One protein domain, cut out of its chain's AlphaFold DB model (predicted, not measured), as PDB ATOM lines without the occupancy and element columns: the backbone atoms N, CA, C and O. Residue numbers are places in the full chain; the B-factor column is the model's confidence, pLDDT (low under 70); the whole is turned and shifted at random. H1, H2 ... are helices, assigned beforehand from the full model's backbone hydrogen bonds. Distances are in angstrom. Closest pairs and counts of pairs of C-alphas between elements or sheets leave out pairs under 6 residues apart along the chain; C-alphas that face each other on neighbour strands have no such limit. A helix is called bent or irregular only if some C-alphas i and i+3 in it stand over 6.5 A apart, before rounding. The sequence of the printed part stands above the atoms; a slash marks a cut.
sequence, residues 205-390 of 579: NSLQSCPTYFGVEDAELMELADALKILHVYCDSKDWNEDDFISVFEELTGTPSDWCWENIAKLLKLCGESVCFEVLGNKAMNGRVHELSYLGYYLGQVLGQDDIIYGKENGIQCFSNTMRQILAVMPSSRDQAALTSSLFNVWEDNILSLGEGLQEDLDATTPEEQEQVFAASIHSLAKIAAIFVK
ATOM      1  N   ASN A 205     133.920 191.022 273.515       67.19
ATOM      2  CA  ASN A 205     133.132 192.245 273.593       67.19
ATOM      3  C   ASN A 205     133.787 193.260 274.542       67.19
ATOM      4  O   ASN A 205     133.725 194.458 274.274       67.19
ATOM      5  N   SER A 206     134.453 192.802 275.614       67.69
ATOM      6  CA  SER A 206     135.195 193.697 276.511       67.69
ATOM      7  C   SER A 206     136.388 194.326 275.789       67.69
ATOM      8  O   SER A 206     136.662 195.499 276.002       67.69
ATOM      9  N   LEU A 207     137.009 193.615 274.843       71.44
ATOM     10  CA  LEU A 207     138.169 194.088 274.076       71.44
ATOM     11  C   LEU A 207     137.860 195.180 273.037       71.44
ATOM     12  O   LEU A 207     138.759 195.939 272.656       71.44
ATOM     13  N   GLN A 208     136.595 195.287 272.623       71.12
ATOM     14  CA  GLN A 208     136.064 196.373 271.783       71.12
ATOM     15  C   GLN A 208     135.685 197.618 272.591       71.12
ATOM     16  O   GLN A 208     135.416 198.673 272.022       71.12
ATOM     17  N   SER A 209     135.595 197.487 273.913       67.06
ATOM     18  CA  SER A 209     135.256 198.584 274.810       67.06
ATOM     19  C   SER A 209     136.471 198.962 275.652       67.06
ATOM     20  O   SER A 209     137.390 198.174 275.869       67.06
ATOM     21  N   CYS A 210     136.514 200.214 276.091       63.81
ATOM     22  CA  CYS A 210     137.548 200.704 276.989       63.81
ATOM     23  C   CYS A 210     136.897 200.927 278.365       63.81
ATOM     24  O   CYS A 210     136.440 202.035 278.645       63.81
ATOM     25  N   PRO A 211     136.735 199.875 279.197       55.25
ATOM     26  CA  PRO A 211     136.042 199.997 280.483       55.25
ATOM     27  C   PRO A 211     136.820 200.861 281.485       55.25
ATOM     28  O   PRO A 211     136.231 201.412 282.411       55.25
ATOM     29  N   THR A 212     138.135 201.003 281.293       60.97
ATOM     30  CA  THR A 212     139.002 201.915 282.046       60.97
ATOM     31  C   THR A 212     139.933 202.640 281.086       60.97
ATOM     32  O   THR A 212     140.231 202.116 280.019       60.97
ATOM     33  N   TYR A 213     140.483 203.784 281.497       63.91
ATOM     34  CA  TYR A 213     141.468 204.540 280.709       63.91
ATOM     35  C   TYR A 213     142.729 203.731 280.316       63.91
ATOM     36  O   TYR A 213     143.487 204.139 279.445       63.91
ATOM     37  N   PHE A 214     142.956 202.574 280.949       67.38
ATOM     38  CA  PHE A 214     144.110 201.702 280.724       67.38
ATOM     39  C   PHE A 214     143.715 200.316 280.182       67.38
ATOM     40  O   PHE A 214     144.487 199.364 280.318       67.38
ATOM     41  N   GLY A 215     142.513 200.179 279.614       74.56
ATOM     42  CA  GLY A 215     142.005 198.931 279.041       74.56
ATOM     43  C   GLY A 215     141.519 197.898 280.068       74.56
ATOM     44  O   GLY A 215     141.259 198.219 281.230       74.56
ATOM     45  N   VAL A 216     141.375 196.648 279.624       81.88
ATOM     46  CA  VAL A 216     140.945 195.484 280.433       81.88
ATOM     47  C   VAL A 216     141.985 195.060 281.481       81.88
ATOM     48  O   VAL A 216     143.128 195.509 281.428       81.88
ATOM     49  N   GLU A 217     141.642 194.209 282.450       81.56
ATOM     50  CA  GLU A 217     142.613 193.726 283.450       81.56
ATOM     51  C   GLU A 217     143.710 192.836 282.835       81.56
ATOM     52  O   GLU A 217     143.462 192.074 281.902       81.56
ATOM     53  N   ASP A 218     144.930 192.869 283.398       83.00
ATOM     54  CA  ASP A 218     146.066 192.056 282.917       83.00
ATOM     55  C   ASP A 218     145.723 190.552 282.868       83.00
ATOM     56  O   ASP A 218     146.176 189.834 281.975       83.00
ATOM     57  N   ALA A 219     144.891 190.074 283.803       79.81
ATOM     58  CA  ALA A 219     144.463 188.679 283.883       79.81
ATOM     59  C   ALA A 219     143.644 188.221 282.662       79.81
ATOM     60  O   ALA A 219     143.748 187.058 282.277       79.81
ATOM     61  N   GLU A 220     142.878 189.117 282.028       76.06
ATOM     62  CA  GLU A 220     142.043 188.796 280.858       76.06
ATOM     63  C   GLU A 220     142.880 188.531 279.596       76.06
ATOM     64  O   GLU A 220     142.467 187.784 278.708       76.06
ATOM     65  N   LEU A 221     144.075 189.124 279.518       83.25
ATOM     66  CA  LEU A 221     144.962 189.033 278.356       83.25
ATOM     67  C   LEU A 221     146.173 188.119 278.577       83.25
ATOM     68  O   LEU A 221     146.848 187.776 277.606       83.25
ATOM     69  N   MET A 222     146.447 187.693 279.814       80.94
ATOM     70  CA  MET A 222     147.666 186.952 280.164       80.94
ATOM     71  C   MET A 222     147.826 185.645 279.373       80.94
ATOM     72  O   MET A 222     148.879 185.409 278.786       80.94
ATOM     73  N   GLU A 223     146.776 184.822 279.290       74.00
ATOM     74  CA  GLU A 223     146.832 183.550 278.549       74.00
ATOM     75  C   GLU A 223     147.100 183.766 277.053       74.00
ATOM     76  O   GLU A 223     147.816 182.993 276.413       74.00
ATOM     77  N   LEU A 224     146.528 184.832 276.487       76.62
ATOM     78  CA  LEU A 224     146.729 185.195 275.090       76.62
ATOM     79  C   LEU A 224     148.147 185.717 274.851       76.62
ATOM     80  O   LEU A 224     148.782 185.325 273.873       76.62
ATOM     81  N   ALA A 225     148.653 186.555 275.755       82.44
ATOM     82  CA  ALA A 225     150.017 187.054 275.704       82.44
ATOM     83  C   ALA A 225     151.034 185.907 275.787       82.44
ATOM     84  O   ALA A 225     151.987 185.871 275.012       82.44
ATOM     85  N   ASP A 226     150.818 184.933 276.672       76.44
ATOM     86  CA  ASP A 226     151.695 183.769 276.794       76.44
ATOM     87  C   ASP A 226     151.656 182.883 275.543       76.44
ATOM     88  O   ASP A 226     152.702 182.416 275.087       76.44
ATOM     89  N   ALA A 227     150.487 182.715 274.918       73.56
ATOM     90  CA  ALA A 227     150.382 182.024 273.635       73.56
ATOM     91  C   ALA A 227     151.161 182.750 272.520       73.56
ATOM     92  O   ALA A 227     151.892 182.106 271.765       73.56
ATOM     93  N   LEU A 228     151.053 184.079 272.437       75.69
ATOM     94  CA  LEU A 228     151.781 184.886 271.453       75.69
ATOM     95  C   LEU A 228     153.296 184.854 271.682       75.69
ATOM     96  O   LEU A 228     154.042 184.717 270.718       75.69
ATOM     97  N   LYS A 229     153.763 184.886 272.937       80.38
ATOM     98  CA  LYS A 229     155.189 184.698 273.262       80.38
ATOM     99  C   LYS A 229     155.712 183.365 272.748       80.38
ATOM    100  O   LYS A 229     156.787 183.314 272.160       80.38
ATOM    101  N   ILE A 230     154.956 182.288 272.967       75.25
ATOM    102  CA  ILE A 230     155.332 180.953 272.496       75.25
ATOM    103  C   ILE A 230     155.426 180.953 270.969       75.25
ATOM    104  O   ILE A 230     156.428 180.490 270.436       75.25
ATOM    105  N   LEU A 231     154.429 181.506 270.269       71.19
ATOM    106  CA  LEU A 231     154.441 181.600 268.805       71.19
ATOM    107  C   LEU A 231     155.626 182.420 268.282       71.19
ATOM    108  O   LEU A 231     156.268 182.008 267.319       71.19
ATOM    109  N   HIS A 232     155.952 183.531 268.944       81.00
ATOM    110  CA  HIS A 232     157.084 184.374 268.581       81.00
ATOM    111  C   HIS A 232     158.428 183.635 268.714       81.00
ATOM    112  O   HIS A 232     159.284 183.749 267.843       81.00
ATOM    113  N   VAL A 233     158.617 182.821 269.761       78.38
ATOM    114  CA  VAL A 233     159.857 182.040 269.977       78.38
ATOM    115  C   VAL A 233     160.149 181.049 268.838       78.38
ATOM    116  O   VAL A 233     161.302 180.673 268.643       78.38
ATOM    117  N   TYR A 234     159.141 180.633 268.066       71.00
ATOM    118  CA  TYR A 234     159.302 179.670 266.970       71.00
ATOM    119  C   TYR A 234     159.422 180.304 265.568       71.00
ATOM    120  O   TYR A 234     159.404 179.559 264.585       71.00
ATOM    121  N   CYS A 235     159.578 181.632 265.447       68.38
ATOM    122  CA  CYS A 235     159.680 182.343 264.154       68.38
ATOM    123  C   CYS A 235     160.919 181.991 263.303       68.38
ATOM    124  O   CYS A 235     160.991 182.371 262.141       68.38
ATOM    125  N   ASP A 236     161.858 181.197 263.821       59.94
ATOM    126  CA  ASP A 236     163.032 180.720 263.071       59.94
ATOM    127  C   ASP A 236     162.784 179.414 262.284       59.94
ATOM    128  O   ASP A 236     163.719 178.756 261.810       59.94
ATOM    129  N   SER A 237     161.528 178.971 262.169       63.28
ATOM    130  CA  SER A 237     161.190 177.728 261.476       63.28
ATOM    131  C   SER A 237     160.912 177.952 259.985       63.28
ATOM    132  O   SER A 237     160.471 179.008 259.549       63.28
ATOM    133  N   LYS A 238     161.127 176.919 259.164       55.22
ATOM    134  CA  LYS A 238     160.970 177.012 257.701       55.22
ATOM    135  C   LYS A 238     159.529 177.300 257.235       55.22
ATOM    136  O   LYS A 238     159.351 177.697 256.089       55.22
ATOM    137  N   ASP A 239     158.545 177.070 258.106       58.88
ATOM    138  CA  ASP A 239     157.106 177.153 257.814       58.88
ATOM    139  C   ASP A 239     156.379 178.236 258.649       58.88
ATOM    140  O   ASP A 239     155.157 178.333 258.563       58.88
ATOM    141  N   TRP A 240     157.098 178.998 259.484       70.69
ATOM    142  CA  TRP A 240     156.548 180.054 260.345       70.69
ATOM    143  C   TRP A 240     157.624 181.108 260.610       70.69
ATOM    144  O   TRP A 240     158.610 180.791 261.280       70.69
ATOM    145  N   ASN A 241     157.433 182.311 260.069       78.69
ATOM    146  CA  ASN A 241     158.366 183.440 260.145       78.69
ATOM    147  C   ASN A 241     157.756 184.674 260.848       78.69
ATOM    148  O   ASN A 241     156.603 184.659 261.279       78.69
ATOM    149  N   GLU A 242     158.545 185.746 260.969       80.12
ATOM    150  CA  GLU A 242     158.121 187.020 261.573       80.12
ATOM    151  C   GLU A 242     156.897 187.627 260.860       80.12
ATOM    152  O   GLU A 242     155.958 188.054 261.528       80.12
ATOM    153  N   ASP A 243     156.830 187.581 259.525       79.88
ATOM    154  CA  ASP A 243     155.680 188.088 258.760       79.88
ATOM    155  C   ASP A 243     154.396 187.280 259.033       79.88
ATOM    156  O   ASP A 243     153.303 187.852 259.127       79.88
ATOM    157  N   ASP A 244     154.509 185.957 259.203       76.31
ATOM    158  CA  ASP A 244     153.391 185.082 259.575       76.31
ATOM    159  C   ASP A 244     152.889 185.414 260.989       76.31
ATOM    160  O   ASP A 244     151.681 185.509 261.227       76.31
ATOM    161  N   PHE A 245     153.814 185.649 261.926       79.81
ATOM    162  CA  PHE A 245     153.486 186.077 263.285       79.81
ATOM    163  C   PHE A 245     152.777 187.436 263.295       79.81
ATOM    164  O   PHE A 245     151.733 187.570 263.938       79.81
ATOM    165  N   ILE A 246     153.302 188.424 262.563       83.38
ATOM    166  CA  ILE A 246     152.686 189.749 262.435       83.38
ATOM    167  C   ILE A 246     151.290 189.637 261.827       83.38
ATOM    168  O   ILE A 246     150.359 190.252 262.341       83.38
ATOM    169  N   SER A 247     151.115 188.813 260.793       76.69
ATOM    170  CA  SER A 247     149.809 188.594 260.160       76.69
ATOM    171  C   SER A 247     148.788 188.037 261.153       76.69
ATOM    172  O   SER A 247     147.671 188.544 261.241       76.69
ATOM    173  N   VAL A 248     149.182 187.047 261.964       73.69
ATOM    174  CA  VAL A 248     148.316 186.492 263.015       73.69
ATOM    175  C   VAL A 248     148.031 187.510 264.116       73.69
ATOM    176  O   VAL A 248     146.904 187.569 264.604       73.69
ATOM    177  N   PHE A 249     149.017 188.319 264.506       81.31
ATOM    178  CA  PHE A 249     148.814 189.381 265.489       81.31
ATOM    179  C   PHE A 249     147.815 190.432 264.978       81.31
ATOM    180  O   PHE A 249     146.880 190.789 265.692       81.31
ATOM    181  N   GLU A 250     147.965 190.893 263.734       80.00
ATOM    182  CA  GLU A 250     147.057 191.870 263.128       80.00
ATOM    183  C   GLU A 250     145.640 191.313 262.986       80.00
ATOM    184  O   GLU A 250     144.690 191.962 263.423       80.00
ATOM    185  N   GLU A 251     145.491 190.090 262.471       73.88
ATOM    186  CA  GLU A 251     144.186 189.442 262.324       73.88
ATOM    187  C   GLU A 251     143.495 189.251 263.683       73.88
ATOM    188  O   GLU A 251     142.298 189.503 263.803       73.88
ATOM    189  N   LEU A 252     144.249 188.896 264.728       73.88
ATOM    190  CA  LEU A 252     143.750 188.754 266.099       73.88
ATOM    191  C   LEU A 252     143.216 190.072 266.678       73.88
ATOM    192  O   LEU A 252     142.206 190.064 267.383       73.88
ATOM    193  N   THR A 253     143.901 191.185 266.406       80.31
ATOM    194  CA  THR A 253     143.529 192.519 266.915       80.31
ATOM    195  C   THR A 253     142.510 193.259 266.041       80.31
ATOM    196  O   THR A 253     141.907 194.224 266.508       80.31
ATOM    197  N   GLY A 254     142.300 192.813 264.796       67.12
ATOM    198  CA  GLY A 254     141.369 193.420 263.832       67.12
ATOM    199  C   GLY A 254     140.113 192.592 263.530       67.12
ATOM    200  O   GLY A 254     139.152 193.113 262.969       67.12
ATOM    201  N   THR A 255     140.080 191.307 263.900       55.50
ATOM    202  CA  THR A 255     138.972 190.390 263.569       55.50
ATOM    203  C   THR A 255     138.319 189.867 264.847       55.50
ATOM    204  O   THR A 255     139.008 189.333 265.719       55.50
ATOM    205  N   PRO A 256     136.989 190.008 265.007       50.25
ATOM    206  CA  PRO A 256     135.957 190.330 264.010       50.25
ATOM    207  C   PRO A 256     135.713 191.840 263.835       50.25
ATOM    208  O   PRO A 256     134.900 192.248 263.012       50.25
ATOM    209  N   SER A 257     136.370 192.651 264.655       64.56
ATOM    210  CA  SER A 257     136.285 194.104 264.702       64.56
ATOM    211  C   SER A 257     137.541 194.632 265.384       64.56
ATOM    212  O   SER A 257     138.081 193.949 266.262       64.56
ATOM    213  N   ASP A 258     137.934 195.856 265.053       76.56
ATOM    214  CA  ASP A 258     139.111 196.496 265.634       76.56
ATOM    215  C   ASP A 258     139.013 196.588 267.163       76.56
ATOM    216  O   ASP A 258     137.995 197.008 267.725       76.56
ATOM    217  N   TRP A 259     140.078 196.172 267.845       85.44
ATOM    218  CA  TRP A 259     140.217 196.349 269.287       85.44
ATOM    219  C   TRP A 259     140.521 197.810 269.632       85.44
ATOM    220  O   TRP A 259     141.127 198.542 268.847       85.44
ATOM    221  N   CYS A 260     140.191 198.217 270.861       87.38
ATOM    222  CA  CYS A 260     140.665 199.489 271.402       87.38
ATOM    223  C   CYS A 260     142.198 199.511 271.500       87.38
ATOM    224  O   CYS A 260     142.825 198.525 271.908       87.38
ATOM    225  N   TRP A 261     142.804 200.658 271.194       86.31
ATOM    226  CA  TRP A 261     144.257 200.838 271.219       86.31
ATOM    227  C   TRP A 261     144.871 200.555 272.597       86.31
ATOM    228  O   TRP A 261     145.974 200.016 272.678       86.31
ATOM    229  N   GLU A 262     144.144 200.855 273.672       86.12
ATOM    230  CA  GLU A 262     144.497 200.567 275.061       86.12
ATOM    231  C   GLU A 262     144.697 199.064 275.289       86.12
ATOM    232  O   GLU A 262     145.687 198.643 275.887       86.12
ATOM    233  N   ASN A 263     143.786 198.242 274.762       87.94
ATOM    234  CA  ASN A 263     143.824 196.789 274.918       87.94
ATOM    235  C   ASN A 263     144.952 196.168 274.078       87.94
ATOM    236  O   ASN A 263     145.628 195.249 274.543       87.94
ATOM    237  N   ILE A 264     145.215 196.704 272.879       90.50
ATOM    238  CA  ILE A 264     146.361 196.288 272.051       90.50
ATOM    239  C   ILE A 264     147.678 196.647 272.754       90.50
ATOM    240  O   ILE A 264     148.571 195.806 272.869       90.50
ATOM    241  N   ALA A 265     147.798 197.869 273.279       89.81
ATOM    242  CA  ALA A 265     148.964 198.310 274.039       89.81
ATOM    243  C   ALA A 265     149.211 197.436 275.278       89.81
ATOM    244  O   ALA A 265     150.352 197.073 275.576       89.81
ATOM    245  N   LYS A 266     148.141 197.042 275.974       89.75
ATOM    246  CA  LYS A 266     148.210 196.148 277.133       89.75
ATOM    247  C   LYS A 266     148.646 194.737 276.762       89.75
ATOM    248  O   LYS A 266     149.513 194.173 277.426       89.75
ATOM    249  N   LEU A 267     148.119 194.193 275.665       89.94
ATOM    250  CA  LEU A 267     148.554 192.903 275.132       89.94
ATOM    251  C   LEU A 267     150.049 192.922 274.788       89.94
ATOM    252  O   LEU A 267     150.776 192.006 275.167       89.94
ATOM    253  N   LEU A 268     150.519 193.983 274.128       91.69
ATOM    254  CA  LEU A 268     151.931 194.164 273.793       91.69
ATOM    255  C   LEU A 268     152.812 194.238 275.043       91.69
ATOM    256  O   LEU A 268     153.777 193.477 275.141       91.69
ATOM    257  N   LYS A 269     152.436 195.053 276.043       90.31
ATOM    258  CA  LYS A 269     153.108 195.083 277.357       90.31
ATOM    259  C   LYS A 269     153.277 193.670 277.918       90.31
ATOM    260  O   LYS A 269     154.371 193.309 278.349       90.31
ATOM    261  N   LEU A 270     152.203 192.878 277.920       88.19
ATOM    262  CA  LEU A 270     152.220 191.527 278.477       88.19
ATOM    263  C   LEU A 270     153.073 190.562 277.652       88.19
ATOM    264  O   LEU A 270     153.679 189.670 278.241       88.19
ATOM    265  N   CYS A 271     153.147 190.733 276.327       89.12
ATOM    266  CA  CYS A 271     153.992 189.937 275.433       89.12
ATOM    267  C   CYS A 271     155.493 190.206 275.637       89.12
ATOM    268  O   CYS A 271     156.306 189.294 275.477       89.12
ATOM    269  N   GLY A 272     155.857 191.417 276.065       87.81
ATOM    270  CA  GLY A 272     157.227 191.812 276.388       87.81
ATOM    271  C   GLY A 272     157.984 192.466 275.226       87.81
ATOM    272  O   GLY A 272     157.495 192.553 274.101       87.81
ATOM    273  N   GLU A 273     159.207 192.928 275.515       85.19
ATOM    274  CA  GLU A 273     160.001 193.812 274.639       85.19
ATOM    275  C   GLU A 273     160.220 193.271 273.222       85.19
ATOM    276  O   GLU A 273     160.109 194.031 272.267       85.19
ATOM    277  N   SER A 274     160.492 191.970 273.073       85.81
ATOM    278  CA  SER A 274     160.785 191.372 271.762       85.81
ATOM    279  C   SER A 274     159.588 191.454 270.815       85.81
ATOM    280  O   SER A 274     159.725 191.916 269.690       85.81
ATOM    281  N   VAL A 275     158.403 191.059 271.292       88.00
ATOM    282  CA  VAL A 275     157.166 191.105 270.500       88.00
ATOM    283  C   VAL A 275     156.754 192.552 270.237       88.00
ATOM    284  O   VAL A 275     156.340 192.881 269.129       88.00
ATOM    285  N   CYS A 276     156.897 193.432 271.237       90.31
ATOM    286  CA  CYS A 276     156.675 194.868 271.063       90.31
ATOM    287  C   CYS A 276     157.537 195.444 269.940       90.31
ATOM    288  O   CYS A 276     157.017 196.150 269.080       90.31
ATOM    289  N   PHE A 277     158.841 195.159 269.954       89.94
ATOM    290  CA  PHE A 277     159.764 195.645 268.937       89.94
ATOM    291  C   PHE A 277     159.371 195.147 267.546       89.94
ATOM    292  O   PHE A 277     159.321 195.958 266.626       89.94
ATOM    293  N   GLU A 278     159.010 193.872 267.410       89.00
ATOM    294  CA  GLU A 278     158.653 193.280 266.119       89.00
ATOM    295  C   GLU A 278     157.374 193.898 265.536       89.00
ATOM    296  O   GLU A 278     157.350 194.387 264.403       89.00
ATOM    297  N   VAL A 279     156.312 193.988 266.347       89.38
ATOM    298  CA  VAL A 279     155.028 194.562 265.920       89.38
ATOM    299  C   VAL A 279     155.171 196.039 265.566       89.38
ATOM    300  O   VAL A 279     154.743 196.474 264.494       89.38
ATOM    301  N   LEU A 280     155.791 196.832 266.441       90.00
ATOM    302  CA  LEU A 280     155.958 198.267 266.218       90.00
ATOM    303  C   LEU A 280     156.971 198.561 265.101       90.00
ATOM    304  O   LEU A 280     156.773 199.492 264.316       90.00
ATOM    305  N   GLY A 281     158.028 197.755 265.000       87.50
ATOM    306  CA  GLY A 281     159.035 197.812 263.946       87.50
ATOM    307  C   GLY A 281     158.420 197.555 262.575       87.50
ATOM    308  O   GLY A 281     158.624 198.354 261.661       87.50
ATOM    309  N   ASN A 282     157.565 196.536 262.443       87.94
ATOM    310  CA  ASN A 282     156.828 196.279 261.207       87.94
ATOM    311  C   ASN A 282     155.949 197.478 260.797       87.94
ATOM    312  O   ASN A 282     155.947 197.881 259.628       87.94
ATOM    313  N   LYS A 283     155.236 198.109 261.745       87.62
ATOM    314  CA  LYS A 283     154.465 199.339 261.467       87.62
ATOM    315  C   LYS A 283     155.368 200.481 260.992       87.62
ATOM    316  O   LYS A 283     155.005 201.184 260.046       87.62
ATOM    317  N   ALA A 284     156.536 200.650 261.614       85.00
ATOM    318  CA  ALA A 284     157.504 201.684 261.258       85.00
ATOM    319  C   ALA A 284     158.073 201.483 259.845       85.00
ATOM    320  O   ALA A 284     158.076 202.423 259.050       85.00
ATOM    321  N   MET A 285     158.491 200.258 259.513       83.25
ATOM    322  CA  MET A 285     159.056 199.900 258.206       83.25
ATOM    323  C   MET A 285     158.045 200.058 257.068       83.25
ATOM    324  O   MET A 285     158.406 200.476 255.970       83.25
ATOM    325  N   ASN A 286     156.768 199.796 257.346       83.88
ATOM    326  CA  ASN A 286     155.673 199.961 256.391       83.88
ATOM    327  C   ASN A 286     155.115 201.396 256.325       83.88
ATOM    328  O   ASN A 286     154.097 201.633 255.674       83.88
ATOM    329  N   GLY A 287     155.739 202.365 257.004       78.25
ATOM    330  CA  GLY A 287     155.319 203.770 256.963       78.25
ATOM    331  C   GLY A 287     153.969 204.050 257.633       78.25
ATOM    332  O   GLY A 287     153.381 205.111 257.409       78.25
ATOM    333  N   ARG A 288     153.471 203.146 258.489       83.44
ATOM    334  CA  ARG A 288     152.217 203.298 259.253       83.44
ATOM    335  C   ARG A 288     152.424 204.188 260.485       83.44
ATOM    336  O   ARG A 288     152.153 203.807 261.620       83.44
ATOM    337  N   VAL A 289     152.924 205.403 260.248       82.44
ATOM    338  CA  VAL A 289     153.366 206.357 261.282       82.44
ATOM    339  C   VAL A 289     152.240 206.745 262.242       82.44
ATOM    340  O   VAL A 289     152.474 206.889 263.442       82.44
ATOM    341  N   HIS A 290     151.015 206.892 261.737       84.25
ATOM    342  CA  HIS A 290     149.864 207.282 262.547       84.25
ATOM    343  C   HIS A 290     149.447 206.174 263.527       84.25
ATOM    344  O   HIS A 290     149.344 206.432 264.722       84.25
ATOM    345  N   GLU A 291     149.295 204.929 263.055       85.88
ATOM    346  CA  GLU A 291     149.012 203.764 263.916       85.88
ATOM    347  C   GLU A 291     150.102 203.587 264.979       85.88
ATOM    348  O   GLU A 291     149.807 203.430 266.160       85.88
ATOM    349  N   LEU A 292     151.368 203.696 264.567       88.00
ATOM    350  CA  LEU A 292     152.518 203.612 265.463       88.00
ATOM    351  C   LEU A 292     152.508 204.713 266.535       88.00
ATOM    352  O   LEU A 292     152.897 204.467 267.674       88.00
ATOM    353  N   SER A 293     152.039 205.915 266.194       84.81
ATOM    354  CA  SER A 293     151.932 207.042 267.128       84.81
ATOM    355  C   SER A 293     150.855 206.810 268.190       84.81
ATOM    356  O   SER A 293     151.112 207.027 269.372       84.81
ATOM    357  N   TYR A 294     149.675 206.324 267.792       86.94
ATOM    358  CA  TYR A 294     148.599 205.972 268.726       86.94
ATOM    359  C   TYR A 294     148.984 204.795 269.613       86.94
ATOM    360  O   TYR A 294     148.895 204.879 270.835       86.94
ATOM    361  N   LEU A 295     149.495 203.721 269.023       88.19
ATOM    362  CA  LEU A 295     149.916 202.555 269.784       88.19
ATOM    363  C   LEU A 295     151.082 202.886 270.730       88.19
ATOM    364  O   LEU A 295     151.097 202.436 271.872       88.19
ATOM    365  N   GLY A 296     152.012 203.743 270.294       85.06
ATOM    366  CA  GLY A 296     153.088 204.275 271.128       85.06
ATOM    367  C   GLY A 296     152.586 205.138 272.291       85.06
ATOM    368  O   GLY A 296     153.125 205.040 273.392       85.06
ATOM    369  N   TYR A 297     151.543 205.951 272.084       81.56
ATOM    370  CA  TYR A 297     150.878 206.705 273.151       81.56
ATOM    371  C   TYR A 297     150.336 205.785 274.242       81.56
ATOM    372  O   TYR A 297     150.765 205.870 275.394       81.56
ATOM    373  N   TYR A 298     149.460 204.856 273.869       85.00
ATOM    374  CA  TYR A 298     148.804 203.976 274.830       85.00
ATOM    375  C   TYR A 298     149.779 203.007 275.499       85.00
ATOM    376  O   TYR A 298     149.685 202.777 276.702       85.00
ATOM    377  N   LEU A 299     150.786 202.509 274.774       86.69
ATOM    378  CA  LEU A 299     151.840 201.682 275.365       86.69
ATOM    379  C   LEU A 299     152.641 202.461 276.414       86.69
ATOM    380  O   LEU A 299     152.885 201.949 277.506       86.69
ATOM    381  N   GLY A 300     152.994 203.716 276.122       79.62
ATOM    382  CA  GLY A 300     153.655 204.599 277.081       79.62
ATOM    383  C   GLY A 300     152.807 204.871 278.328       79.62
ATOM    384  O   GLY A 300     153.350 204.939 279.429       79.62
ATOM    385  N   GLN A 301     151.483 204.976 278.183       77.06
ATOM    386  CA  GLN A 301     150.569 205.152 279.314       77.06
ATOM    387  C   GLN A 301     150.445 203.904 280.187       77.06
ATOM    388  O   GLN A 301     150.599 204.008 281.404       77.06
ATOM    389  N   VAL A 302     150.206 202.734 279.589       81.62
ATOM    390  CA  VAL A 302     150.053 201.476 280.338       81.62
ATOM    391  C   VAL A 302     151.358 201.120 281.064       81.62
ATOM    392  O   VAL A 302     151.328 200.701 282.219       81.62
ATOM    393  N   LEU A 303     152.520 201.348 280.439       81.19
ATOM    394  CA  LEU A 303     153.825 201.155 281.086       81.19
ATOM    395  C   LEU A 303     154.116 202.214 282.164       81.19
ATOM    396  O   LEU A 303     154.702 201.898 283.198       81.19
ATOM    397  N   GLY A 304     153.703 203.465 281.948       73.44
ATOM    398  CA  GLY A 304     153.852 204.543 282.930       73.44
ATOM    399  C   GLY A 304     152.974 204.365 284.170       73.44
ATOM    400  O   GLY A 304     153.374 204.761 285.266       73.44
ATOM    401  N   GLN A 305     151.803 203.738 284.024       74.25
ATOM    402  CA  GLN A 305     150.908 203.421 285.135       74.25
ATOM    403  C   GLN A 305     151.567 202.457 286.131       74.25
ATOM    404  O   GLN A 305     151.549 202.720 287.336       74.25
ATOM    405  N   ASP A 306     152.208 201.393 285.643       70.88
ATOM    406  CA  ASP A 306     152.965 200.456 286.478       70.88
ATOM    407  C   ASP A 306     154.077 201.175 287.253       70.88
ATOM    408  O   ASP A 306     154.254 200.951 288.450       70.88
ATOM    409  N   ASP A 307     154.797 202.093 286.606       71.38
ATOM    410  CA  ASP A 307     155.876 202.839 287.257       71.38
ATOM    411  C   ASP A 307     155.361 203.728 288.405       71.38
ATOM    412  O   ASP A 307     156.040 203.893 289.423       71.38
ATOM    413  N   ILE A 308     154.147 204.276 288.271       65.50
ATOM    414  CA  ILE A 308     153.469 205.047 289.325       65.50
ATOM    415  C   ILE A 308     153.030 204.128 290.471       65.50
ATOM    416  O   ILE A 308     153.241 204.471 291.635       65.50
ATOM    417  N   ILE A 309     152.453 202.964 290.157       65.69
ATOM    418  CA  ILE A 309     151.947 202.003 291.150       65.69
ATOM    419  C   ILE A 309     153.096 201.369 291.945       65.69
ATOM    420  O   ILE A 309     153.030 201.264 293.169       65.69
ATOM    421  N   TYR A 310     154.159 200.946 291.260       68.44
ATOM    422  CA  TYR A 310     155.257 200.178 291.851       68.44
ATOM    423  C   TYR A 310     156.463 201.035 292.260       68.44
ATOM    424  O   TYR A 310     157.395 200.518 292.884       68.44
ATOM    425  N   GLY A 311     156.471 202.330 291.924       57.81
ATOM    426  CA  GLY A 311     157.529 203.274 292.296       57.81
ATOM    427  C   GLY A 311     158.900 202.959 291.685       57.81
ATOM    428  O   GLY A 311     159.928 203.351 292.243       57.81
ATOM    429  N   LYS A 312     158.938 202.223 290.571       64.00
ATOM    430  CA  LYS A 312     160.154 201.853 289.828       64.00
ATOM    431  C   LYS A 312     160.021 202.366 288.403       64.00
ATOM    432  O   LYS A 312     158.960 202.222 287.838       64.00
ATOM    433  N   GLU A 313     161.073 202.932 287.821       64.56
ATOM    434  CA  GLU A 313     161.034 203.528 286.468       64.56
ATOM    435  C   GLU A 313     161.354 202.511 285.356       64.56
ATOM    436  O   GLU A 313     162.087 202.807 284.412       64.56
ATOM    437  N   ASN A 314     160.877 201.275 285.495       74.19
ATOM    438  CA  ASN A 314     161.281 200.192 284.599       74.19
ATOM    439  C   ASN A 314     160.482 200.209 283.287       74.19
ATOM    440  O   ASN A 314     161.058 199.978 282.225       74.19
ATOM    441  N   GLY A 315     159.182 200.508 283.345       76.06
ATOM    442  CA  GLY A 315     158.276 200.513 282.199       76.06
ATOM    443  C   GLY A 315     158.572 201.650 281.225       76.06
ATOM    444  O   GLY A 315     158.707 201.422 280.024       76.06
ATOM    445  N   ILE A 316     158.768 202.871 281.724       74.19
ATOM    446  CA  ILE A 316     159.106 204.026 280.879       74.19
ATOM    447  C   ILE A 316     160.494 203.859 280.238       74.19
ATOM    448  O   ILE A 316     160.701 204.240 279.080       74.19
ATOM    449  N   GLN A 317     161.452 203.263 280.955       75.69
ATOM    450  CA  GLN A 317     162.782 202.990 280.409       75.69
ATOM    451  C   GLN A 317     162.740 201.910 279.315       75.69
ATOM    452  O   GLN A 317     163.400 202.059 278.283       75.69
ATOM    453  N   CYS A 318     161.936 200.862 279.518       80.06
ATOM    454  CA  CYS A 318     161.634 199.815 278.539       80.06
ATOM    455  C   CYS A 318     161.009 200.399 277.258       80.06
ATOM    456  O   CYS A 318     161.520 200.181 276.154       80.06
ATOM    457  N   PHE A 319     159.975 201.233 277.404       83.44
ATOM    458  CA  PHE A 319     159.345 201.941 276.285       83.44
ATOM    459  C   PHE A 319     160.360 202.772 275.496       83.44
ATOM    460  O   PHE A 319     160.443 202.683 274.273       83.44
ATOM    461  N   SER A 320     161.186 203.541 276.207       75.62
ATOM    462  CA  SER A 320     162.195 204.405 275.591       75.62
ATOM    463  C   SER A 320     163.238 203.606 274.807       75.62
ATOM    464  O   SER A 320     163.595 203.980 273.692       75.62
ATOM    465  N   ASN A 321     163.690 202.469 275.345       79.94
ATOM    466  CA  ASN A 321     164.614 201.576 274.644       79.94
ATOM    467  C   ASN A 321     163.987 200.990 273.371       79.94
ATOM    468  O   ASN A 321     164.642 200.980 272.330       79.94
ATOM    469  N   THR A 322     162.725 200.561 273.439       83.69
ATOM    470  CA  THR A 322     161.987 200.012 272.290       83.69
ATOM    471  C   THR A 322     161.844 201.059 271.187       83.69
ATOM    472  O   THR A 322     162.180 200.816 270.031       83.69
ATOM    473  N   MET A 323     161.443 202.278 271.550       81.50
ATOM    474  CA  MET A 323     161.302 203.385 270.603       81.50
ATOM    475  C   MET A 323     162.637 203.799 269.980       81.50
ATOM    476  O   MET A 323     162.681 204.114 268.792       81.50
ATOM    477  N   ARG A 324     163.743 203.721 270.732       79.06
ATOM    478  CA  ARG A 324     165.095 203.926 270.190       79.06
ATOM    479  C   ARG A 324     165.439 202.892 269.122       79.06
ATOM    480  O   ARG A 324     165.971 203.256 268.076       79.06
ATOM    481  N   GLN A 325     165.140 201.620 269.375       82.88
ATOM    482  CA  GLN A 325     165.377 200.552 268.406       82.88
ATOM    483  C   GLN A 325     164.515 200.744 267.152       82.88
ATOM    484  O   GLN A 325     165.033 200.621 266.047       82.88
ATOM    485  N   ILE A 326     163.243 201.133 267.307       84.88
ATOM    486  CA  ILE A 326     162.344 201.434 266.182       84.88
ATOM    487  C   ILE A 326     162.903 202.579 265.331       84.88
ATOM    488  O   ILE A 326     163.026 202.444 264.118       84.88
ATOM    489  N   LEU A 327     163.298 203.691 265.953       80.50
ATOM    490  CA  LEU A 327     163.889 204.828 265.241       80.50
ATOM    491  C   LEU A 327     165.173 204.436 264.496       80.50
ATOM    492  O   LEU A 327     165.407 204.928 263.393       80.50
ATOM    493  N   ALA A 328     165.979 203.537 265.070       80.81
ATOM    494  CA  ALA A 328     167.219 203.061 264.465       80.81
ATOM    495  C   ALA A 328     167.002 202.199 263.210       80.81
ATOM    496  O   ALA A 328     167.860 202.213 262.329       80.81
ATOM    497  N   VAL A 329     165.882 201.473 263.111       83.19
ATOM    498  CA  VAL A 329     165.559 200.659 261.924       83.19
ATOM    499  C   VAL A 329     164.842 201.443 260.824       83.19
ATOM    500  O   VAL A 329     164.787 200.976 259.689       83.19
ATOM    501  N   MET A 330     164.333 202.647 261.113       81.06
ATOM    502  CA  MET A 330     163.646 203.461 260.107       81.06
ATOM    503  C   MET A 330     164.578 203.869 258.949       81.06
ATOM    504  O   MET A 330     165.726 204.258 259.179       81.06
ATOM    505  N   PRO A 331     164.078 203.867 257.699       74.88
ATOM    506  CA  PRO A 331     164.911 204.002 256.505       74.88
ATOM    507  C   PRO A 331     165.476 205.413 256.275       74.88
ATOM    508  O   PRO A 331     166.489 205.549 255.587       74.88
ATOM    509  N   SER A 332     164.848 206.471 256.806       77.69
ATOM    510  CA  SER A 332     165.304 207.851 256.595       77.69
ATOM    511  C   SER A 332     165.165 208.749 257.830       77.69
ATOM    512  O   SER A 332     164.243 208.607 258.634       77.69
ATOM    513  N   SER A 333     166.049 209.749 257.940       70.81
ATOM    514  CA  SER A 333     165.981 210.791 258.981       70.81
ATOM    515  C   SER A 333     164.698 211.625 258.900       70.81
ATOM    516  O   SER A 333     164.200 212.123 259.910       70.81
ATOM    517  N   ARG A 334     164.117 211.742 257.701       72.50
ATOM    518  CA  ARG A 334     162.824 212.396 257.484       72.50
ATOM    519  C   ARG A 334     161.683 211.600 258.114       72.50
ATOM    520  O   ARG A 334     160.817 212.206 258.738       72.50
ATOM    521  N   ASP A 335     161.697 210.275 257.986       75.44
ATOM    522  CA  ASP A 335     160.667 209.411 258.571       75.44
ATOM    523  C   ASP A 335     160.795 209.353 260.098       75.44
ATOM    524  O   ASP A 335     159.788 209.409 260.799       75.44
ATOM    525  N   GLN A 336     162.026 209.370 260.624       75.38
ATOM    526  CA  GLN A 336     162.288 209.517 262.062       75.38
ATOM    527  C   GLN A 336     161.710 210.833 262.613       75.38
ATOM    528  O   GLN A 336     161.036 210.841 263.648       75.38
ATOM    529  N   ALA A 337     161.915 211.952 261.909       71.62
ATOM    530  CA  ALA A 337     161.348 213.247 262.287       71.62
ATOM    531  C   ALA A 337     159.811 213.276 262.167       71.62
ATOM    532  O   ALA A 337     159.136 213.876 263.011       71.62
ATOM    533  N   ALA A 338     159.251 212.611 261.151       74.56
ATOM    534  CA  ALA A 338     157.809 212.487 260.954       74.56
ATOM    535  C   ALA A 338     157.152 211.660 262.066       74.56
ATOM    536  O   ALA A 338     156.162 212.111 262.641       74.56
ATOM    537  N   LEU A 339     157.730 210.508 262.426       77.94
ATOM    538  CA  LEU A 339     157.270 209.690 263.549       77.94
ATOM    539  C   LEU A 339     157.337 210.457 264.860       77.94
ATOM    540  O   LEU A 339     156.361 210.495 265.598       77.94
ATOM    541  N   THR A 340     158.461 211.118 265.119       72.50
ATOM    542  CA  THR A 340     158.628 211.932 266.325       72.50
ATOM    543  C   THR A 340     157.543 213.004 266.418       72.50
ATOM    544  O   THR A 340     156.889 213.142 267.448       72.50
ATOM    545  N   SER A 341     157.311 213.743 265.329       73.00
ATOM    546  CA  SER A 341     156.291 214.796 265.292       73.00
ATOM    547  C   SER A 341     154.881 214.230 265.467       73.00
ATOM    548  O   SER A 341     154.098 214.769 266.242       73.00
ATOM    549  N   SER A 342     154.564 213.133 264.776       80.25
ATOM    550  CA  SER A 342     153.259 212.471 264.842       80.25
ATOM    551  C   SER A 342     152.971 211.916 266.236       80.25
ATOM    552  O   SER A 342     151.898 212.168 266.774       80.25
ATOM    553  N   LEU A 343     153.943 211.241 266.858       76.06
ATOM    554  CA  LEU A 343     153.828 210.735 268.222       76.06
ATOM    555  C   LEU A 343     153.488 211.877 269.181       76.06
ATOM    556  O   LEU A 343     152.517 211.780 269.924       76.06
ATOM    557  N   PHE A 344     154.221 212.991 269.126       71.88
ATOM    558  CA  PHE A 344     153.944 214.122 270.013       71.88
ATOM    559  C   PHE A 344     152.610 214.816 269.744       71.88
ATOM    560  O   PHE A 344     151.966 215.226 270.704       71.88
ATOM    561  N   ASN A 345     152.173 214.906 268.488       73.19
ATOM    562  CA  ASN A 345     150.853 215.446 268.164       73.19
ATOM    563  C   ASN A 345     149.736 214.568 268.746       73.19
ATOM    564  O   ASN A 345     148.842 215.085 269.403       73.19
ATOM    565  N   VAL A 346     149.828 213.242 268.592       75.69
ATOM    566  CA  VAL A 346     148.848 212.305 269.169       75.69
ATOM    567  C   VAL A 346     148.812 212.419 270.693       75.69
ATOM    568  O   VAL A 346     147.736 212.446 271.288       75.69
ATOM    569  N   TRP A 347     149.973 212.531 271.341       71.88
ATOM    570  CA  TRP A 347     150.046 212.786 272.780       71.88
ATOM    571  C   TRP A 347     149.391 214.119 273.173       71.88
ATOM    572  O   TRP A 347     148.678 214.176 274.175       71.88
ATOM    573  N   GLU A 348     149.634 215.189 272.412       67.12
ATOM    574  CA  GLU A 348     149.036 216.506 272.647       67.12
ATOM    575  C   GLU A 348     147.509 216.452 272.541       67.12
ATOM    576  O   GLU A 348     146.829 216.867 273.479       67.12
ATOM    577  N   ASP A 349     146.981 215.899 271.451       70.50
ATOM    578  CA  ASP A 349     145.544 215.843 271.180       70.50
ATOM    579  C   ASP A 349     144.796 215.050 272.262       70.50
ATOM    580  O   ASP A 349     143.782 215.516 272.792       70.50
ATOM    581  N   ASN A 350     145.326 213.891 272.667       69.56
ATOM    582  CA  ASN A 350     144.687 213.064 273.692       69.56
ATOM    583  C   ASN A 350     144.712 213.713 275.089       69.56
ATOM    584  O   ASN A 350     143.752 213.581 275.849       69.56
ATOM    585  N   ILE A 351     145.770 214.451 275.446       62.88
ATOM    586  CA  ILE A 351     145.834 215.131 276.752       62.88
ATOM    587  C   ILE A 351     145.008 216.421 276.758       62.88
ATOM    588  O   ILE A 351     144.423 216.760 277.788       62.88
ATOM    589  N   LEU A 352     144.926 217.138 275.633       63.12
ATOM    590  CA  LEU A 352     144.006 218.268 275.498       63.12
ATOM    591  C   LEU A 352     142.558 217.802 275.659       63.12
ATOM    592  O   LEU A 352     141.835 218.401 276.448       63.12
ATOM    593  N   SER A 353     142.186 216.688 275.024       65.44
ATOM    594  CA  SER A 353     140.866 216.070 275.192       65.44
ATOM    595  C   SER A 353     140.582 215.691 276.654       65.44
ATOM    596  O   SER A 353     139.526 216.038 277.184       65.44
ATOM    597  N   LEU A 354     141.548 215.091 277.363       61.88
ATOM    598  CA  LEU A 354     141.440 214.861 278.811       61.88
ATOM    599  C   LEU A 354     141.270 216.163 279.616       61.88
ATOM    600  O   LEU A 354     140.523 216.209 280.591       61.88
ATOM    601  N   GLY A 355     141.993 217.220 279.240       54.91
ATOM    602  CA  GLY A 355     141.945 218.523 279.905       54.91
ATOM    603  C   GLY A 355     140.629 219.276 279.688       54.91
ATOM    604  O   GLY A 355     140.180 219.974 280.597       54.91
ATOM    605  N   GLU A 356     140.013 219.128 278.516       61.38
ATOM    606  CA  GLU A 356     138.677 219.643 278.190       61.38
ATOM    607  C   GLU A 356     137.591 218.868 278.946       61.38
ATOM    608  O   GLU A 356     136.735 219.488 279.578       61.38
ATOM    609  N   GLY A 357     137.701 217.537 279.022       54.66
ATOM    610  CA  GLY A 357     136.815 216.701 279.843       54.66
ATOM    611  C   GLY A 357     136.865 217.028 281.344       54.66
ATOM    612  O   GLY A 357     135.900 216.805 282.058       54.66
ATOM    613  N   LEU A 358     137.959 217.628 281.828       52.06
ATOM    614  CA  LEU A 358     138.088 218.150 283.196       52.06
ATOM    615  C   LEU A 358     137.484 219.554 283.407       52.06
ATOM    616  O   LEU A 358     137.508 220.050 284.544       52.06
ATOM    617  N   GLN A 359     137.074 220.240 282.335       46.59
ATOM    618  CA  GLN A 359     136.394 221.543 282.360       46.59
ATOM    619  C   GLN A 359     134.880 221.417 282.172       46.59
ATOM    620  O   GLN A 359     134.150 222.295 282.637       46.59
ATOM    621  N   GLU A 360     134.421 220.361 281.504       45.38
ATOM    622  CA  GLU A 360     133.007 220.052 281.325       45.38
ATOM    623  C   GLU A 360     132.553 219.084 282.430       45.38
ATOM    624  O   GLU A 360     133.084 217.987 282.547       45.38
ATOM    625  N   ASP A 361     131.576 219.485 283.256       40.25
ATOM    626  CA  ASP A 361     130.871 218.596 284.198       40.25
ATOM    627  C   ASP A 361     130.018 217.582 283.400       40.25
ATOM    628  O   ASP A 361     128.789 217.666 283.385       40.25
ATOM    629  N   LEU A 362     130.653 216.674 282.655       41.25
ATOM    630  CA  LEU A 362     129.975 215.635 281.884       41.25
ATOM    631  C   LEU A 362     130.191 214.260 282.521       41.25
ATOM    632  O   LEU A 362     131.306 213.822 282.802       41.25
ATOM    633  N   ASP A 363     129.049 213.627 282.770       43.31
ATOM    634  CA  ASP A 363     128.813 212.396 283.517       43.31
ATOM    635  C   ASP A 363     129.730 211.218 283.134       43.31
ATOM    636  O   ASP A 363     129.856 210.894 281.955       43.31
ATOM    637  N   ALA A 364     130.290 210.536 284.151       40.00
ATOM    638  CA  ALA A 364     130.328 209.061 284.319       40.00
ATOM    639  C   ALA A 364     131.485 208.538 285.205       40.00
ATOM    640  O   ALA A 364     131.457 207.376 285.603       40.00
ATOM    641  N   THR A 365     132.466 209.360 285.579       47.41
ATOM    642  CA  THR A 365     133.595 208.963 286.457       47.41
ATOM    643  C   THR A 365     133.803 209.982 287.565       47.41
ATOM    644  O   THR A 365     133.539 211.167 287.367       47.41
ATOM    645  N   THR A 366     134.243 209.547 288.748       50.78
ATOM    646  CA  THR A 366     134.435 210.479 289.867       50.78
ATOM    647  C   THR A 366     135.507 211.528 289.508       50.78
ATOM    648  O   THR A 366     136.526 211.171 288.909       50.78
ATOM    649  N   PRO A 367     135.328 212.821 289.851       53.78
ATOM    650  CA  PRO A 367     136.296 213.878 289.525       53.78
ATOM    651  C   PRO A 367     137.729 213.586 290.007       53.78
ATOM    652  O   PRO A 367     138.695 214.030 289.390       53.78
ATOM    653  N   GLU A 368     137.868 212.808 291.084       54.34
ATOM    654  CA  GLU A 368     139.150 212.383 291.659       54.34
ATOM    655  C   GLU A 368     139.895 211.366 290.774       54.34
ATOM    656  O   GLU A 368     141.112 211.471 290.618       54.34
ATOM    657  N   GLU A 369     139.187 210.420 290.145       53.81
ATOM    658  CA  GLU A 369     139.782 209.454 289.208       53.81
ATOM    659  C   GLU A 369     140.261 210.148 287.931       53.81
ATOM    660  O   GLU A 369     141.374 209.895 287.470       53.81
ATOM    661  N   GLN A 370     139.472 211.079 287.385       54.28
ATOM    662  CA  GLN A 370     139.874 211.861 286.210       54.28
ATOM    663  C   GLN A 370     141.084 212.757 286.504       54.28
ATOM    664  O   GLN A 370     141.982 212.884 285.670       54.28
ATOM    665  N   GLU A 371     141.152 213.354 287.697       57.34
ATOM    666  CA  GLU A 371     142.298 214.162 288.117       57.34
ATOM    667  C   GLU A 371     143.560 213.307 288.320       57.34
ATOM    668  O   GLU A 371     144.646 213.706 287.891       57.34
ATOM    669  N   GLN A 372     143.428 212.103 288.891       61.00
ATOM    670  CA  GLN A 372     144.532 211.144 288.989       61.00
ATOM    671  C   GLN A 372     145.013 210.670 287.616       61.00
ATOM    672  O   GLN A 372     146.219 210.659 287.370       61.00
ATOM    673  N   VAL A 373     144.096 210.328 286.708       58.84
ATOM    674  CA  VAL A 373     144.417 209.907 285.337       58.84
ATOM    675  C   VAL A 373     145.104 211.033 284.568       58.84
ATOM    676  O   VAL A 373     146.115 210.800 283.903       58.84
ATOM    677  N   PHE A 374     144.626 212.268 284.700       60.62
ATOM    678  CA  PHE A 374     145.244 213.435 284.076       60.62
ATOM    679  C   PHE A 374     146.642 213.714 284.639       60.62
ATOM    680  O   PHE A 374     147.589 213.911 283.875       60.62
ATOM    681  N   ALA A 375     146.811 213.667 285.964       58.38
ATOM    682  CA  ALA A 375     148.113 213.833 286.604       58.38
ATOM    683  C   ALA A 375     149.098 212.720 286.205       58.38
ATOM    684  O   ALA A 375     150.255 213.009 285.893       58.38
ATOM    685  N   ALA A 376     148.641 211.465 286.155       60.94
ATOM    686  CA  ALA A 376     149.426 210.314 285.716       60.94
ATOM    687  C   ALA A 376     149.819 210.411 284.232       60.94
ATOM    688  O   ALA A 376     150.968 210.134 283.879       60.94
ATOM    689  N   SER A 377     148.903 210.869 283.377       62.25
ATOM    690  CA  SER A 377     149.138 211.074 281.942       62.25
ATOM    691  C   SER A 377     150.147 212.194 281.694       62.25
ATOM    692  O   SER A 377     151.099 212.009 280.937       62.25
ATOM    693  N   ILE A 378     150.015 213.326 282.396       59.81
ATOM    694  CA  ILE A 378     150.995 214.423 282.349       59.81
ATOM    695  C   ILE A 378     152.354 213.965 282.874       59.81
ATOM    696  O   ILE A 378     153.383 214.311 282.297       59.81
ATOM    697  N   HIS A 379     152.385 213.199 283.963       62.44
ATOM    698  CA  HIS A 379     153.624 212.693 284.542       62.44
ATOM    699  C   HIS A 379     154.350 211.736 283.587       62.44
ATOM    700  O   HIS A 379     155.555 211.884 283.364       62.44
ATOM    701  N   SER A 380     153.611 210.808 282.976       60.34
ATOM    702  CA  SER A 380     154.132 209.863 281.983       60.34
ATOM    703  C   SER A 380     154.617 210.597 280.733       60.34
ATOM    704  O   SER A 380     155.752 210.374 280.311       60.34
ATOM    705  N   LEU A 381     153.840 211.564 280.218       62.00
ATOM    706  CA  LEU A 381     154.260 212.433 279.112       62.00
ATOM    707  C   LEU A 381     155.544 213.169 279.466       62.00
ATOM    708  O   LEU A 381     156.481 213.169 278.684       62.00
ATOM    709  N   ALA A 382     155.600 213.822 280.624       56.00
ATOM    710  CA  ALA A 382     156.743 214.631 281.016       56.00
ATOM    711  C   ALA A 382     158.032 213.801 281.077       56.00
ATOM    712  O   ALA A 382     159.089 214.293 280.679       56.00
ATOM    713  N   LYS A 383     157.944 212.550 281.541       61.31
ATOM    714  CA  LYS A 383     159.072 211.613 281.569       61.31
ATOM    715  C   LYS A 383     159.450 211.126 280.173       61.31
ATOM    716  O   LYS A 383     160.617 211.236 279.804       61.31
ATOM    717  N   ILE A 384     158.483 210.661 279.385       60.62
ATOM    718  CA  ILE A 384     158.711 210.176 278.016       60.62
ATOM    719  C   ILE A 384     159.264 211.306 277.145       60.62
ATOM    720  O   ILE A 384     160.299 211.139 276.513       60.62
ATOM    721  N   ALA A 385     158.661 212.492 277.191       55.84
ATOM    722  CA  ALA A 385     159.136 213.690 276.512       55.84
ATOM    723  C   ALA A 385     160.557 214.071 276.948       55.84
ATOM    724  O   ALA A 385     161.372 214.408 276.098       55.84
ATOM    725  N   ALA A 386     160.893 214.000 278.241       54.09
ATOM    726  CA  ALA A 386     162.251 214.282 278.707       54.09
ATOM    727  C   ALA A 386     163.281 213.275 278.169       54.09
ATOM    728  O   ALA A 386     164.383 213.679 277.793       54.09
ATOM    729  N   ILE A 387     162.930 211.987 278.104       55.25
ATOM    730  CA  ILE A 387     163.806 210.940 277.565       55.25
ATOM    731  C   ILE A 387     163.947 211.093 276.052       55.25
ATOM    732  O   ILE A 387     165.065 211.187 275.554       55.25
ATOM    733  N   PHE A 388     162.840 211.230 275.327       53.38
ATOM    734  CA  PHE A 388     162.848 211.447 273.884       53.38
ATOM    735  C   PHE A 388     163.597 212.721 273.502       53.38
ATOM    736  O   PHE A 388     164.372 212.699 272.565       53.38
ATOM    737  N   VAL A 389     163.442 213.823 274.235       51.66
ATOM    738  CA  VAL A 389     164.172 215.073 273.955       51.66
ATOM    739  C   VAL A 389     165.661 214.927 274.238       51.66
ATOM    740  O   VAL A 389     166.469 215.526 273.536       51.66
ATOM    741  N   LYS A 390     166.044 214.127 275.238       52.19
ATOM    742  CA  LYS A 390     167.447 213.812 275.516       52.19
ATOM    743  C   LYS A 390     168.047 212.922 274.424       52.19
ATOM    744  O   LYS A 390     169.187 213.150 274.033       52.19
TER     745      LYS A 390
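AT A GLANCE: This is residues 205 to 390 of the 579 residues of the protein "F-box only protein 47" of Stylophora pistillata (UniProt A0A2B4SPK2). Start from the longest helix, H7: with H8 it makes a long hairpin that crosses one side of H5, the helix in the middle of the domain, while H3 crosses H5 on its opposite side. H4 and H6 run beside H5, H1 packs on H3 and H2 on H4, and residues 359 to 364, between H7 and H8, stick out. The printed part has 186 residues, with eight named helices, H1 to H8 in chain order, and no named strand; the class is all helix. It is compact, with a radius of gyration of the C-alphas of 16.7 A and spans of 57 by 39 by 31 A.

HOW THE PARTS SIT: Look first at H7, residues 333 to 357, which forms a helical hairpin with H8, residues 367 to 390; residues 347 to 355 touch 374 to 381, closest at C-alphas 354 and 374, 6.7 A. The hub is H5, residues 289 to 310, touching five helices. H7 touches it at a steep tilt of 60 degrees, closest at C-alphas 343 and 293, 4.3 A, by residues 338 to 347 and 289 to 297 alone. H3, residues 261 to 271, touches residues 294 to 303 of H5, closest at C-alphas 265 and 299, 4.6 A. H4, residues 273 to 285, H5 and H6, residues 314 to 329, form an up and down bundle, each running against the one before; C-alphas 303 and 315, the closest of H5 and H6, are 4.6 A apart. H1, residues 218 to 233, touches H3, closest at C-alphas 225 and 271, 4.9 A. H2, residues 242 to 254, touches H4 with residues 242 to 246 alone, about perpendicular at 88 degrees, closest at C-alphas 246 and 279, 6.4 A. H1 and H7 are apart. In H2, H3, H4, H6, H7 and H8 every O i to N i+4 pair is within hydrogen-bond range; H1 has 10 of 12 and H5 17 of 18.

IN THESE COORDINATES: Find C-alpha 333 at (165.981, 210.791, 258.981); from there H7 runs 36.3 A to C-alpha 357. H8 runs 34.2 A to C-alpha 390 at (167.447, 213.812, 275.516). H5 is 31.2 A long, H6 23.1 A, H2 18.1 A, H4 17.5 A and H3 15.2 A. H1 begins at C-alpha 218, (146.066, 192.056, 282.917), and runs 21.4 A; it is irregular, with C-alphas 220 and 223 7.5 A apart, and has a kink of 30 degrees near residue 225.

THE WHOLE: The C-alphas farthest apart, those of Lys 238 and Asp 361, are 57.8 A apart. The printed part has no cut, and no link is long. The mean pLDDT of the printed part is 72.7; 65 residues are under 70, among them 350 to 390.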